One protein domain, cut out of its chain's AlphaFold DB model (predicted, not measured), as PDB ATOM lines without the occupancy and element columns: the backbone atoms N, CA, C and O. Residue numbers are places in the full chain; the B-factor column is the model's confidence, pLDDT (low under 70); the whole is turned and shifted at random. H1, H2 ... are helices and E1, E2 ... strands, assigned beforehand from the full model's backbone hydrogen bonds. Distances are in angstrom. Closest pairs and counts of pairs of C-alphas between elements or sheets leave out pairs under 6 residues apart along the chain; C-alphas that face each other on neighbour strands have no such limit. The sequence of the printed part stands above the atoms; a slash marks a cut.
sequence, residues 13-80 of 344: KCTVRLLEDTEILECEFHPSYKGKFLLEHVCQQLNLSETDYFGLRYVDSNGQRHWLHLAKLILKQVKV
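What this domain is: This is residues 13 to 80 of the 344 residues of the protein "B41 domain-containing protein" of Leptidea sinapis (UniProt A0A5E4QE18). A strand hairpin, E1 and E2, has the longer helix H1 packed over one of its faces, mainly by E2, while a second, smaller hairpin, E3 and E4, and the short helix H2 lie away from this pair, with H2 close to the first residue of H1. The long link of residues 46 to 56 leaves the last turn of H1, swings out on the side away from E1 and E2, and folds back past H1 to reach E3. The printed part has 68 residues, with two named helices and four named strands in the order E1, E2, H1, E3, E4, H2; the class is mixed, helices and strands, and under half of the residues, 33, are in named elements. Each sheet has two strands, in the orders E1 - E2 and E3 - E4, and both are antiparallel. The whole is compact, with a radius of gyration of the C-alphas of 11.8 A, and rounded, with spans of 31 by 24 by 22 A.

How they stand to each other: The larger sheet is the hairpin of E1, residues 13 to 17, and E2, residues 24 to 29, antiparallel neighbours with 146 degrees between their N-to-C directions. C-alphas 13 and 28 face each other at 4.7 A, and C-alphas 17 and 24 at 4.8 A. N 16 and O 25 are within hydrogen-bond range at 2.8 A, and so are N 14 and O 27 at 2.9 A. H1, residues 35 to 45, has 5 pairs of C-alphas within 8 A of E2; the closest are those of Phe 29 and Leu 38, 7.3 A apart. Within 10 A, H1 has 13 pairs of C-alphas with E2 and 4 with E1. E1 and H1 are only just apart, with their closest C-alphas at 8.1 A. H2, residues 74 to 78, is close to H1 but not clearly touching it, with 1 pair of C-alphas within 8 A; the closest C-alphas are those of Gly 35 and Ile 74, 5.1 A apart. The second hairpin is E3, residues 57 to 59, and E4, residues 65 to 67, antiparallel at 147 degrees, where C-alphas 57 and 67 face each other at 4.3 A. Across it N 58 and O 66 are within hydrogen-bond range at 2.9 A, and N 66 and O 58 at 2.9 A. E1 and E2 are each apart from E3 and from E4; H1 is apart from E4, and H2 from E3. In H1 and H2 every O i to N i+4 pair is within hydrogen-bond range.

Where its parts are: E1 runs from Lys 13, C-alpha at (-35.650, -13.269, -6.249), to Arg 17, over 13.4 A. E2 runs from Ile 24 to Phe 29 and measures 16.0 A. H1 goes from Gly 35, C-alpha at (-31.318, -26.407, -5.273), to Gln 45, 15.8 A along. The strands E3, Arg 57 to Val 59, and E4, Arg 65 to Trp 67, are three residues each. H2 runs from Ile 74 to Val 78, whose C-alpha is at (-29.570, -21.301, -14.382).

The domain as a whole: The two C-alphas farthest apart are those of Ser 49 and Asn 62, 33.8 A. Residues 13 to 80 are printed without a cut. The link from H1 to E3, with 11 residues between them, is long; the links E2 to H1 and E3 to E4 are tight, and E1 to E2 and E4 to H2 are short. The mean pLDDT of the printed part is 80.6, and residues 21 to 23, 62 to 63 and 78 to 80 are under 70.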
ATOM      1  N   LYS A  13     -34.216 -12.972  -6.318       78.94
ATOM      2  CA  LYS A  13     -35.650 -13.269  -6.249       78.94
ATOM      3  C   LYS A  13     -36.017 -14.242  -7.370       78.94
ATOM      4  O   LYS A  13     -35.616 -14.040  -8.517       78.94
ATOM      5  N   CYS A  14     -36.805 -15.264  -7.061       84.12
ATOM      6  CA  CYS A  14     -37.443 -16.137  -8.044       84.12
ATOM      7  C   CYS A  14     -38.888 -16.433  -7.642       84.12
ATOM      8  O   CYS A  14     -39.195 -16.557  -6.459       84.12
ATOM      9  N   THR A  15     -39.762 -16.591  -8.630       84.94
ATOM     10  CA  THR A  15     -41.161 -16.968  -8.422       84.94
ATOM     11  C   THR A  15     -41.349 -18.465  -8.652       84.94
ATOM     12  O   THR A  15     -40.885 -19.018  -9.651       84.94
ATOM     13  N   VAL A  16     -42.038 -19.129  -7.727       87.31
ATOM     14  CA  VAL A  16     -42.401 -20.547  -7.816       87.31
ATOM     15  C   VAL A  16     -43.912 -20.641  -7.991       87.31
ATOM     16  O   VAL A  16     -44.670 -20.126  -7.176       87.31
ATOM     17  N   ARG A  17     -44.350 -21.283  -9.078       85.50
ATOM     18  CA  ARG A  17     -45.767 -21.548  -9.368       85.50
ATOM     19  C   ARG A  17     -46.140 -22.940  -8.878       85.50
ATOM     20  O   ARG A  17     -45.405 -23.891  -9.149       85.50
ATOM     21  N   LEU A  18     -47.262 -23.047  -8.176       83.75
ATOM     22  CA  LEU A  18     -47.768 -24.317  -7.655       83.75
ATOM     23  C   LEU A  18     -48.659 -25.035  -8.677       83.75
ATOM     24  O   LEU A  18     -49.047 -24.465  -9.694       83.75
ATOM     25  N   LEU A  19     -48.962 -26.311  -8.419       77.25
ATOM     26  CA  LEU A  19     -49.643 -27.198  -9.376       77.25
ATOM     27  C   LEU A  19     -51.075 -26.769  -9.735       77.25
ATOM     28  O   LEU A  19     -51.551 -27.127 -10.807       77.25
ATOM     29  N   GLU A  20     -51.743 -26.014  -8.862       71.62
ATOM     30  CA  GLU A  20     -53.098 -25.494  -9.092       71.62
ATOM     31  C   GLU A  20     -53.097 -24.125  -9.811       71.62
ATOM     32  O   GLU A  20     -54.152 -23.570 -10.098       71.62
ATOM     33  N   ASP A  21     -51.910 -23.594 -10.148       61.12
ATOM     34  CA  ASP A  21     -51.652 -22.362 -10.918       61.12
ATOM     35  C   ASP A  21     -52.253 -21.043 -10.367       61.12
ATOM     36  O   ASP A  21     -51.985 -19.969 -10.909       61.12
ATOM     37  N   THR A  22     -53.003 -21.103  -9.266       59.91
ATOM     38  CA  THR A  22     -53.613 -19.973  -8.544       59.91
ATOM     39  C   THR A  22     -52.664 -19.281  -7.565       59.91
ATOM     40  O   THR A  22     -52.830 -18.092  -7.295       59.91
ATOM     41  N   GLU A  23     -51.659 -19.996  -7.055       68.06
ATOM     42  CA  GLU A  23     -50.715 -19.506  -6.048       68.06
ATOM     43  C   GLU A  23     -49.289 -19.371  -6.607       68.06
ATOM     44  O   GLU A  23     -48.739 -20.282  -7.239       68.06
ATOM     45  N   ILE A  24     -48.682 -18.209  -6.344       79.56
ATOM     46  CA  ILE A  24     -47.300 -17.881  -6.700       79.56
ATOM     47  C   ILE A  24     -46.554 -17.532  -5.415       79.56
ATOM     48  O   ILE A  24     -46.894 -16.561  -4.741       79.56
ATOM     49  N   LEU A  25     -45.513 -18.300  -5.102       80.62
ATOM     50  CA  LEU A  25     -44.602 -18.010  -4.000       80.62
ATOM     51  C   LEU A  25     -43.434 -17.166  -4.511       80.62
ATOM     52  O   LEU A  25     -42.774 -17.531  -5.488       80.62
ATOM     53  N   GLU A  26     -43.149 -16.052  -3.839       82.81
ATOM     54  CA  GLU A  26     -41.894 -15.324  -4.024       82.81
ATOM     55  C   GLU A  26     -40.834 -15.903  -3.083       82.81
ATOM     56  O   GLU A  26     -40.995 -15.908  -1.862       82.81
ATOM     57  N   CYS A  27     -39.738 -16.396  -3.653       84.19
ATOM     58  CA  CYS A  27     -38.623 -16.956  -2.903       84.19
ATOM     59  C   CYS A  27     -37.360 -16.121  -3.113       84.19
ATOM     60  O   CYS A  27     -37.069 -15.644  -4.212       84.19
ATOM     61  N   GLU A  28     -36.576 -15.996  -2.048       84.06
ATOM     62  CA  GLU A  28     -35.317 -15.263  -2.020       84.06
ATOM     63  C   GLU A  28     -34.167 -16.216  -1.685       84.06
ATOM     64  O   GLU A  28     -34.220 -16.955  -0.702       84.06
ATOM     65  N   PHE A  29     -33.118 -16.229  -2.512       84.25
ATOM     66  CA  PHE A  29     -31.970 -17.114  -2.318       84.25
ATOM     67  C   PHE A  29     -30.632 -16.410  -2.553       84.25
ATOM     68  O   PHE A  29     -30.496 -15.510  -3.384       84.25
ATOM     69  N   HIS A  30     -29.611 -16.850  -1.818       81.88
ATOM     70  CA  HIS A  30     -28.245 -16.361  -1.962       81.88
ATOM     71  C   HIS A  30     -27.488 -17.155  -3.053       81.88
ATOM     72  O   HIS A  30     -27.714 -18.360  -3.190       81.88
ATOM     73  N   PRO A  31     -26.545 -16.549  -3.805       76.31
ATOM     74  CA  PRO A  31     -25.711 -17.210  -4.819       76.31
ATOM     75  C   PRO A  31     -25.079 -18.553  -4.437       76.31
ATOM     76  O   PRO A  31     -24.912 -19.421  -5.295       76.31
ATOM     77  N   SER A  32     -24.729 -18.725  -3.162       78.50
ATOM     78  CA  SER A  32     -24.108 -19.939  -2.616       78.50
ATOM     79  C   SER A  32     -25.099 -21.064  -2.291       78.50
ATOM     80  O   SER A  32     -24.680 -22.137  -1.852       78.50
ATOM     81  N   TYR A  33     -26.406 -20.857  -2.481       85.31
ATOM     82  CA  TYR A  33     -27.421 -21.844  -2.124       85.31
ATOM     83  C   TYR A  33     -27.602 -22.919  -3.207       85.31
ATOM     84  O   TYR A  33     -27.583 -22.673  -4.419       85.31
ATOM     85  N   LYS A  34     -27.770 -24.158  -2.735       88.31
ATOM     86  CA  LYS A  34     -28.052 -25.345  -3.550       88.31
ATOM     87  C   LYS A  34     -29.544 -25.462  -3.842       88.31
ATOM     88  O   LYS A  34     -30.354 -24.967  -3.064       88.31
ATOM     89  N   GLY A  35     -29.914 -26.173  -4.909       86.62
ATOM     90  CA  GLY A  35     -31.318 -26.407  -5.273       86.62
ATOM     91  C   GLY A  35     -32.155 -26.999  -4.133       86.62
ATOM     92  O   GLY A  35     -33.331 -26.672  -4.007       86.62
ATOM     93  N   LYS A  36     -31.520 -27.785  -3.250       90.94
ATOM     94  CA  LYS A  36     -32.125 -28.333  -2.034       90.94
ATOM     95  C   LYS A  36     -32.724 -27.246  -1.135       90.94
ATOM     96  O   LYS A  36     -33.855 -27.409  -0.701       90.94
ATOM     97  N   PHE A  37     -32.015 -26.133  -0.922       91.69
ATOM     98  CA  PHE A  37     -32.494 -25.033  -0.077       91.69
ATOM     99  C   PHE A  37     -33.812 -24.456  -0.600       91.69
ATOM    100  O   PHE A  37     -34.721 -24.201   0.179       91.69
ATOM    101  N   LEU A  38     -33.930 -24.270  -1.920       88.25
ATOM    102  CA  LEU A  38     -35.131 -23.686  -2.518       88.25
ATOM    103  C   LEU A  38     -36.336 -24.632  -2.405       88.25
ATOM    104  O   LEU A  38     -37.434 -24.172  -2.106       88.25
ATOM    105  N   LEU A  39     -36.128 -25.943  -2.587       90.31
ATOM    106  CA  LEU A  39     -37.177 -26.942  -2.370       90.31
ATOM    107  C   LEU A  39     -37.594 -27.002  -0.892       90.31
ATOM    108  O   LEU A  39     -38.782 -26.920  -0.601       90.31
ATOM    109  N   GLU A  40     -36.637 -27.089   0.039       90.00
ATOM    110  CA  GLU A  40     -36.926 -27.109   1.481       90.00
ATOM    111  C   GLU A  40     -37.667 -25.843   1.930       90.00
ATOM    112  O   GLU A  40     -38.624 -25.941   2.690       90.00
ATOM    113  N   HIS A  41     -37.282 -24.666   1.424       88.69
ATOM    114  CA  HIS A  41     -37.944 -23.404   1.750       88.69
ATOM    115  C   HIS A  41     -39.398 -23.361   1.254       88.69
ATOM    116  O   HIS A  41     -40.288 -22.977   2.009       88.69
ATOM    117  N   VAL A  42     -39.660 -23.816   0.021       87.81
ATOM    118  CA  VAL A  42     -41.024 -23.923  -0.530       87.81
ATOM    119  C   VAL A  42     -41.862 -24.933   0.261       87.81
ATOM    120  O   VAL A  42     -42.986 -24.624   0.651       87.81
ATOM    121  N   CYS A  43     -41.319 -26.117   0.568       88.25
ATOM    122  CA  CYS A  43     -42.023 -27.115   1.377       88.25
ATOM    123  C   CYS A  43     -42.317 -26.612   2.800       88.25
ATOM    124  O   CYS A  43     -43.397 -26.884   3.317       88.25
ATOM    125  N   GLN A  44     -41.412 -25.843   3.414       88.56
ATOM    126  CA  GLN A  44     -41.639 -25.207   4.718       88.56
ATOM    127  C   GLN A  44     -42.741 -24.142   4.663       88.56
ATOM    128  O   GLN A  44     -43.614 -24.144   5.526       88.56
ATOM    129  N   GLN A  45     -42.741 -23.266   3.650       85.31
ATOM    130  CA  GLN A  45     -43.793 -22.252   3.467       85.31
ATOM    131  C   GLN A  45     -45.183 -22.878   3.275       85.31
ATOM    132  O   GLN A  45     -46.167 -22.345   3.776       85.31
ATOM    133  N   LEU A  46     -45.251 -24.029   2.599       84.00
ATOM    134  CA  LEU A  46     -46.482 -24.795   2.373       84.00
ATOM    135  C   LEU A  46     -46.791 -25.820   3.478       84.00
ATOM    136  O   LEU A  46     -47.754 -26.574   3.362       84.00
ATOM    137  N   ASN A  47     -45.980 -25.868   4.541       86.69
ATOM    138  CA  ASN A  47     -46.102 -26.808   5.659       86.69
ATOM    139  C   ASN A  47     -46.216 -28.291   5.214       86.69
ATOM    140  O   ASN A  47     -46.962 -29.084   5.794       86.69
ATOM    141  N   LEU A  48     -45.470 -28.670   4.170       83.56
ATOM    142  CA  LEU A  48     -45.420 -30.024   3.615       83.56
ATOM    143  C   LEU A  48     -44.377 -30.872   4.354       83.56
ATOM    144  O   LEU A  48     -43.190 -30.543   4.358       83.56
ATOM    145  N   SER A  49     -44.805 -31.994   4.936       79.19
ATOM    146  CA  SER A  49     -43.919 -32.923   5.653       79.19
ATOM    147  C   SER A  49     -43.137 -33.872   4.740       79.19
ATOM    148  O   SER A  49     -42.049 -34.308   5.105       79.19
ATOM    149  N   GLU A  50     -43.676 -34.216   3.569       79.50
ATOM    150  CA  GLU A  50     -43.123 -35.266   2.703       79.50
ATOM    151  C   GLU A  50     -42.293 -34.681   1.546       79.50
ATOM    152  O   GLU A  50     -42.663 -34.769   0.376       79.50
ATOM    153  N   THR A  51     -41.159 -34.052   1.869       78.25
ATOM    154  CA  THR A  51     -40.307 -33.331   0.898       78.25
ATOM    155  C   THR A  51     -39.807 -34.177  -0.274       78.25
ATOM    156  O   THR A  51     -39.520 -33.634  -1.339       78.25
ATOM    157  N   ASP A  52     -39.708 -35.494  -0.097       77.75
ATOM    158  CA  ASP A  52     -39.047 -36.402  -1.039       77.75
ATOM    159  C   ASP A  52     -39.903 -36.759  -2.269       77.75
ATOM    160  O   ASP A  52     -39.370 -37.246  -3.268       77.75
ATOM    161  N   TYR A  53     -41.215 -36.485  -2.238       81.62
ATOM    162  CA  TYR A  53     -42.110 -36.663  -3.391       81.62
ATOM    163  C   TYR A  53     -42.153 -35.449  -4.329       81.62
ATOM    164  O   TYR A  53     -42.685 -35.548  -5.437       81.62
ATOM    165  N   PHE A  54     -41.609 -34.304  -3.908       82.19
ATOM    166  CA  PHE A  54     -41.719 -33.041  -4.633       82.19
ATOM    167  C   PHE A  54     -40.387 -32.612  -5.250       82.19
ATOM    168  O   PHE A  54     -39.300 -32.907  -4.760       82.19
ATOM    169  N   GLY A  55     -40.471 -31.870  -6.352       87.12
ATOM    170  CA  GLY A  55     -39.307 -31.330  -7.040       87.12
ATOM    171  C   GLY A  55     -39.651 -30.031  -7.748       87.12
ATOM    172  O   GLY A  55     -40.749 -29.867  -8.278       87.12
ATOM    173  N   LEU A  56     -38.696 -29.104  -7.780       88.12
ATOM    174  CA  LEU A  56     -38.828 -27.867  -8.543       88.12
ATOM    175  C   LEU A  56     -38.364 -28.096  -9.984       88.12
ATOM    176  O   LEU A  56     -37.377 -28.793 -10.232       88.12
ATOM    177  N   ARG A  57     -39.059 -27.485 -10.944       89.00
ATOM    178  CA  ARG A  57     -38.714 -27.547 -12.367       89.00
ATOM    179  C   ARG A  57     -38.681 -26.135 -12.941       89.00
ATOM    180  O   ARG A  57     -39.600 -25.362 -12.697       89.00
ATOM    181  N   TYR A  58     -37.641 -25.814 -13.700       86.31
ATOM    182  CA  TYR A  58     -37.474 -24.515 -14.349       86.31
ATOM    183  C   TYR A  58     -37.526 -24.653 -15.873       86.31
ATOM    184  O   TYR A  58     -37.489 -25.762 -16.417       86.31
ATOM    185  N   VAL A  59     -37.653 -23.520 -16.557       78.88
ATOM    186  CA  VAL A  59     -37.543 -23.422 -18.015       78.88
ATOM    187  C   VAL A  59     -36.238 -22.694 -18.324       78.88
ATOM    188  O   VAL A  59     -35.970 -21.659 -17.713       78.88
ATOM    189  N   ASP A  60     -35.407 -23.250 -19.203       77.00
ATOM    190  CA  ASP A  60     -34.158 -22.608 -19.629       77.00
ATOM    191  C   ASP A  60     -34.401 -21.489 -20.663       77.00
ATOM    192  O   ASP A  60     -35.525 -21.245 -21.107       77.00
ATOM    193  N   SER A  61     -33.329 -20.811 -21.083       70.25
ATOM    194  CA  SER A  61     -33.372 -19.786 -22.140       70.25
ATOM    195  C   SER A  61     -33.906 -20.293 -23.486       70.25
ATOM    196  O   SER A  61     -34.265 -19.490 -24.344       70.25
ATOM    197  N   ASN A  62     -33.948 -21.612 -23.678       67.31
ATOM    198  CA  ASN A  62     -34.289 -22.284 -24.924       67.31
ATOM    199  C   ASN A  62     -35.717 -22.867 -24.874       67.31
ATOM    200  O   ASN A  62     -36.122 -23.593 -25.783       67.31
ATOM    201  N   GLY A  63     -36.482 -22.575 -23.813       67.44
ATOM    202  CA  GLY A  63     -37.848 -23.060 -23.612       67.44
ATOM    203  C   GLY A  63     -37.949 -24.507 -23.109       67.44
ATOM    204  O   GLY A  63     -39.060 -25.025 -22.974       67.44
ATOM    205  N   GLN A  64     -36.827 -25.170 -22.816       72.69
ATOM    206  CA  GLN A  64     -36.802 -26.557 -22.355       72.69
ATOM    207  C   GLN A  64     -37.002 -26.650 -20.842       72.69
ATOM    208  O   GLN A  64     -36.569 -25.796 -20.073       72.69
ATOM    209  N   ARG A  65     -37.694 -27.707 -20.409       81.38
ATOM    210  CA  ARG A  65     -38.145 -27.898 -19.023       81.38
ATOM    211  C   ARG A  65     -37.208 -28.840 -18.265       81.38
ATOM    212  O   ARG A  65     -37.253 -30.047 -18.492       81.38
ATOM    213  N   HIS A  66     -36.444 -28.309 -17.313       81.31
ATOM    214  CA  HIS A  66     -35.410 -29.040 -16.566       81.31
ATOM    215  C   HIS A  66     -35.729 -29.144 -15.079       81.31
ATOM    216  O   HIS A  66     -36.160 -28.174 -14.453       81.31
ATOM    217  N   TRP A  67     -35.499 -30.318 -14.490       89.19
ATOM    218  CA  TRP A  67     -35.601 -30.506 -13.040       89.19
ATOM    219  C   TRP A  67     -34.437 -29.817 -12.326       89.19
ATOM    220  O   TRP A  67     -33.285 -29.929 -12.744       89.19
ATOM    221  N   LEU A  68     -34.733 -29.110 -11.236       87.19
ATOM    222  CA  LEU A  68     -33.723 -28.471 -10.403       87.19
ATOM    223  C   LEU A  68     -32.981 -29.545  -9.596       87.19
ATOM    224  O   LEU A  68     -33.543 -30.179  -8.704       87.19
ATOM    225  N   HIS A  69     -31.695 -29.733  -9.873       86.06
ATOM    226  CA  HIS A  69     -30.846 -30.635  -9.108       86.06
ATOM    227  C   HIS A  69     -30.607 -30.078  -7.705       86.06
ATOM    228  O   HIS A  69     -29.946 -29.052  -7.516       86.06
ATOM    229  N   LEU A  70     -31.081 -30.819  -6.706       85.62
ATOM    230  CA  LEU A  70     -31.021 -30.420  -5.303       85.62
ATOM    231  C   LEU A  70     -29.577 -30.296  -4.779       85.62
ATOM    232  O   LEU A  70     -29.280 -29.421  -3.968       85.62
ATOM    233  N   ALA A  71     -28.652 -31.120  -5.282       82.94
ATOM    234  CA  ALA A  71     -27.249 -31.123  -4.858       82.94
ATOM    235  C   ALA A  71     -26.384 -30.000  -5.473       82.94
ATOM    236  O   ALA A  71     -25.336 -29.666  -4.911       82.94
ATOM    237  N   LYS A  72     -26.801 -29.417  -6.608       77.88
ATOM    238  CA  LYS A  72     -26.045 -28.393  -7.356       77.88
ATOM    239  C   LYS A  72     -26.477 -26.977  -6.942       77.88
ATOM    240  O   LYS A  72     -27.594 -26.773  -6.474       77.88
ATOM    241  N   LEU A  73     -25.599 -25.985  -7.119       81.00
ATOM    242  CA  LEU A  73     -25.928 -24.566  -6.886       81.00
ATOM    243  C   LEU A  73     -27.050 -24.104  -7.824       81.00
ATOM    244  O   LEU A  73     -27.056 -24.486  -8.995       81.00
ATOM    245  N   ILE A  74     -27.972 -23.270  -7.332       82.44
ATOM    246  CA  ILE A  74     -29.105 -22.768  -8.132       82.44
ATOM    247  C   ILE A  74     -28.575 -21.944  -9.312       82.44
ATOM    248  O   ILE A  74     -28.871 -22.241 -10.468       82.44
ATOM    249  N   LEU A  75     -27.688 -20.976  -9.041       79.19
ATOM    250  CA  LEU A  75     -27.124 -20.126 -10.092       79.19
ATOM    251  C   LEU A  75     -26.297 -20.893 -11.126       79.19
ATOM    252  O   LEU A  75     -26.327 -20.507 -12.285       79.19
ATOM    253  N   LYS A  76     -25.586 -21.971 -10.760       72.81
ATOM    254  CA  LYS A  76     -24.815 -22.755 -11.749       72.81
ATOM    255  C   LYS A  76     -25.716 -23.462 -12.762       72.81
ATOM    256  O   LYS A  76     -25.334 -23.589 -13.915       72.81
ATOM    257  N   GLN A  77     -26.900 -23.897 -12.333       75.81
ATOM    258  CA  GLN A  77     -27.874 -24.552 -13.209       75.81
ATOM    259  C   GLN A  77     -28.553 -23.543 -14.139       75.81
ATOM    260  O   GLN A  77     -28.726 -23.814 -15.318       75.81
ATOM    261  N   VAL A  78     -28.873 -22.353 -13.622       64.94
ATOM    262  CA  VAL A  78     -29.570 -21.301 -14.382       64.94
ATOM    263  C   VAL A  78     -28.622 -20.477 -15.275       64.94
ATOM    264  O   VAL A  78     -29.062 -19.947 -16.288       64.94
ATOM    265  N   LYS A  79     -27.325 -20.368 -14.940       58.72
ATOM    266  CA  LYS A  79     -26.319 -19.600 -15.713       58.72
ATOM    267  C   LYS A  79     -25.515 -20.415 -16.741       58.72
ATOM    268  O   LYS A  79     -24.693 -19.818 -17.418       58.72
ATOM    269  N   VAL A  80     -25.785 -21.720 -16.870       54.84
ATOM    270  CA  VAL A  80     -25.303 -22.625 -17.939       54.84
ATOM    271  C   VAL A  80     -23.770 -22.797 -18.031       54.84
ATOM    272  O   VAL A  80     -23.060 -21.980 -18.597       54.84
TER     273      VAL A  80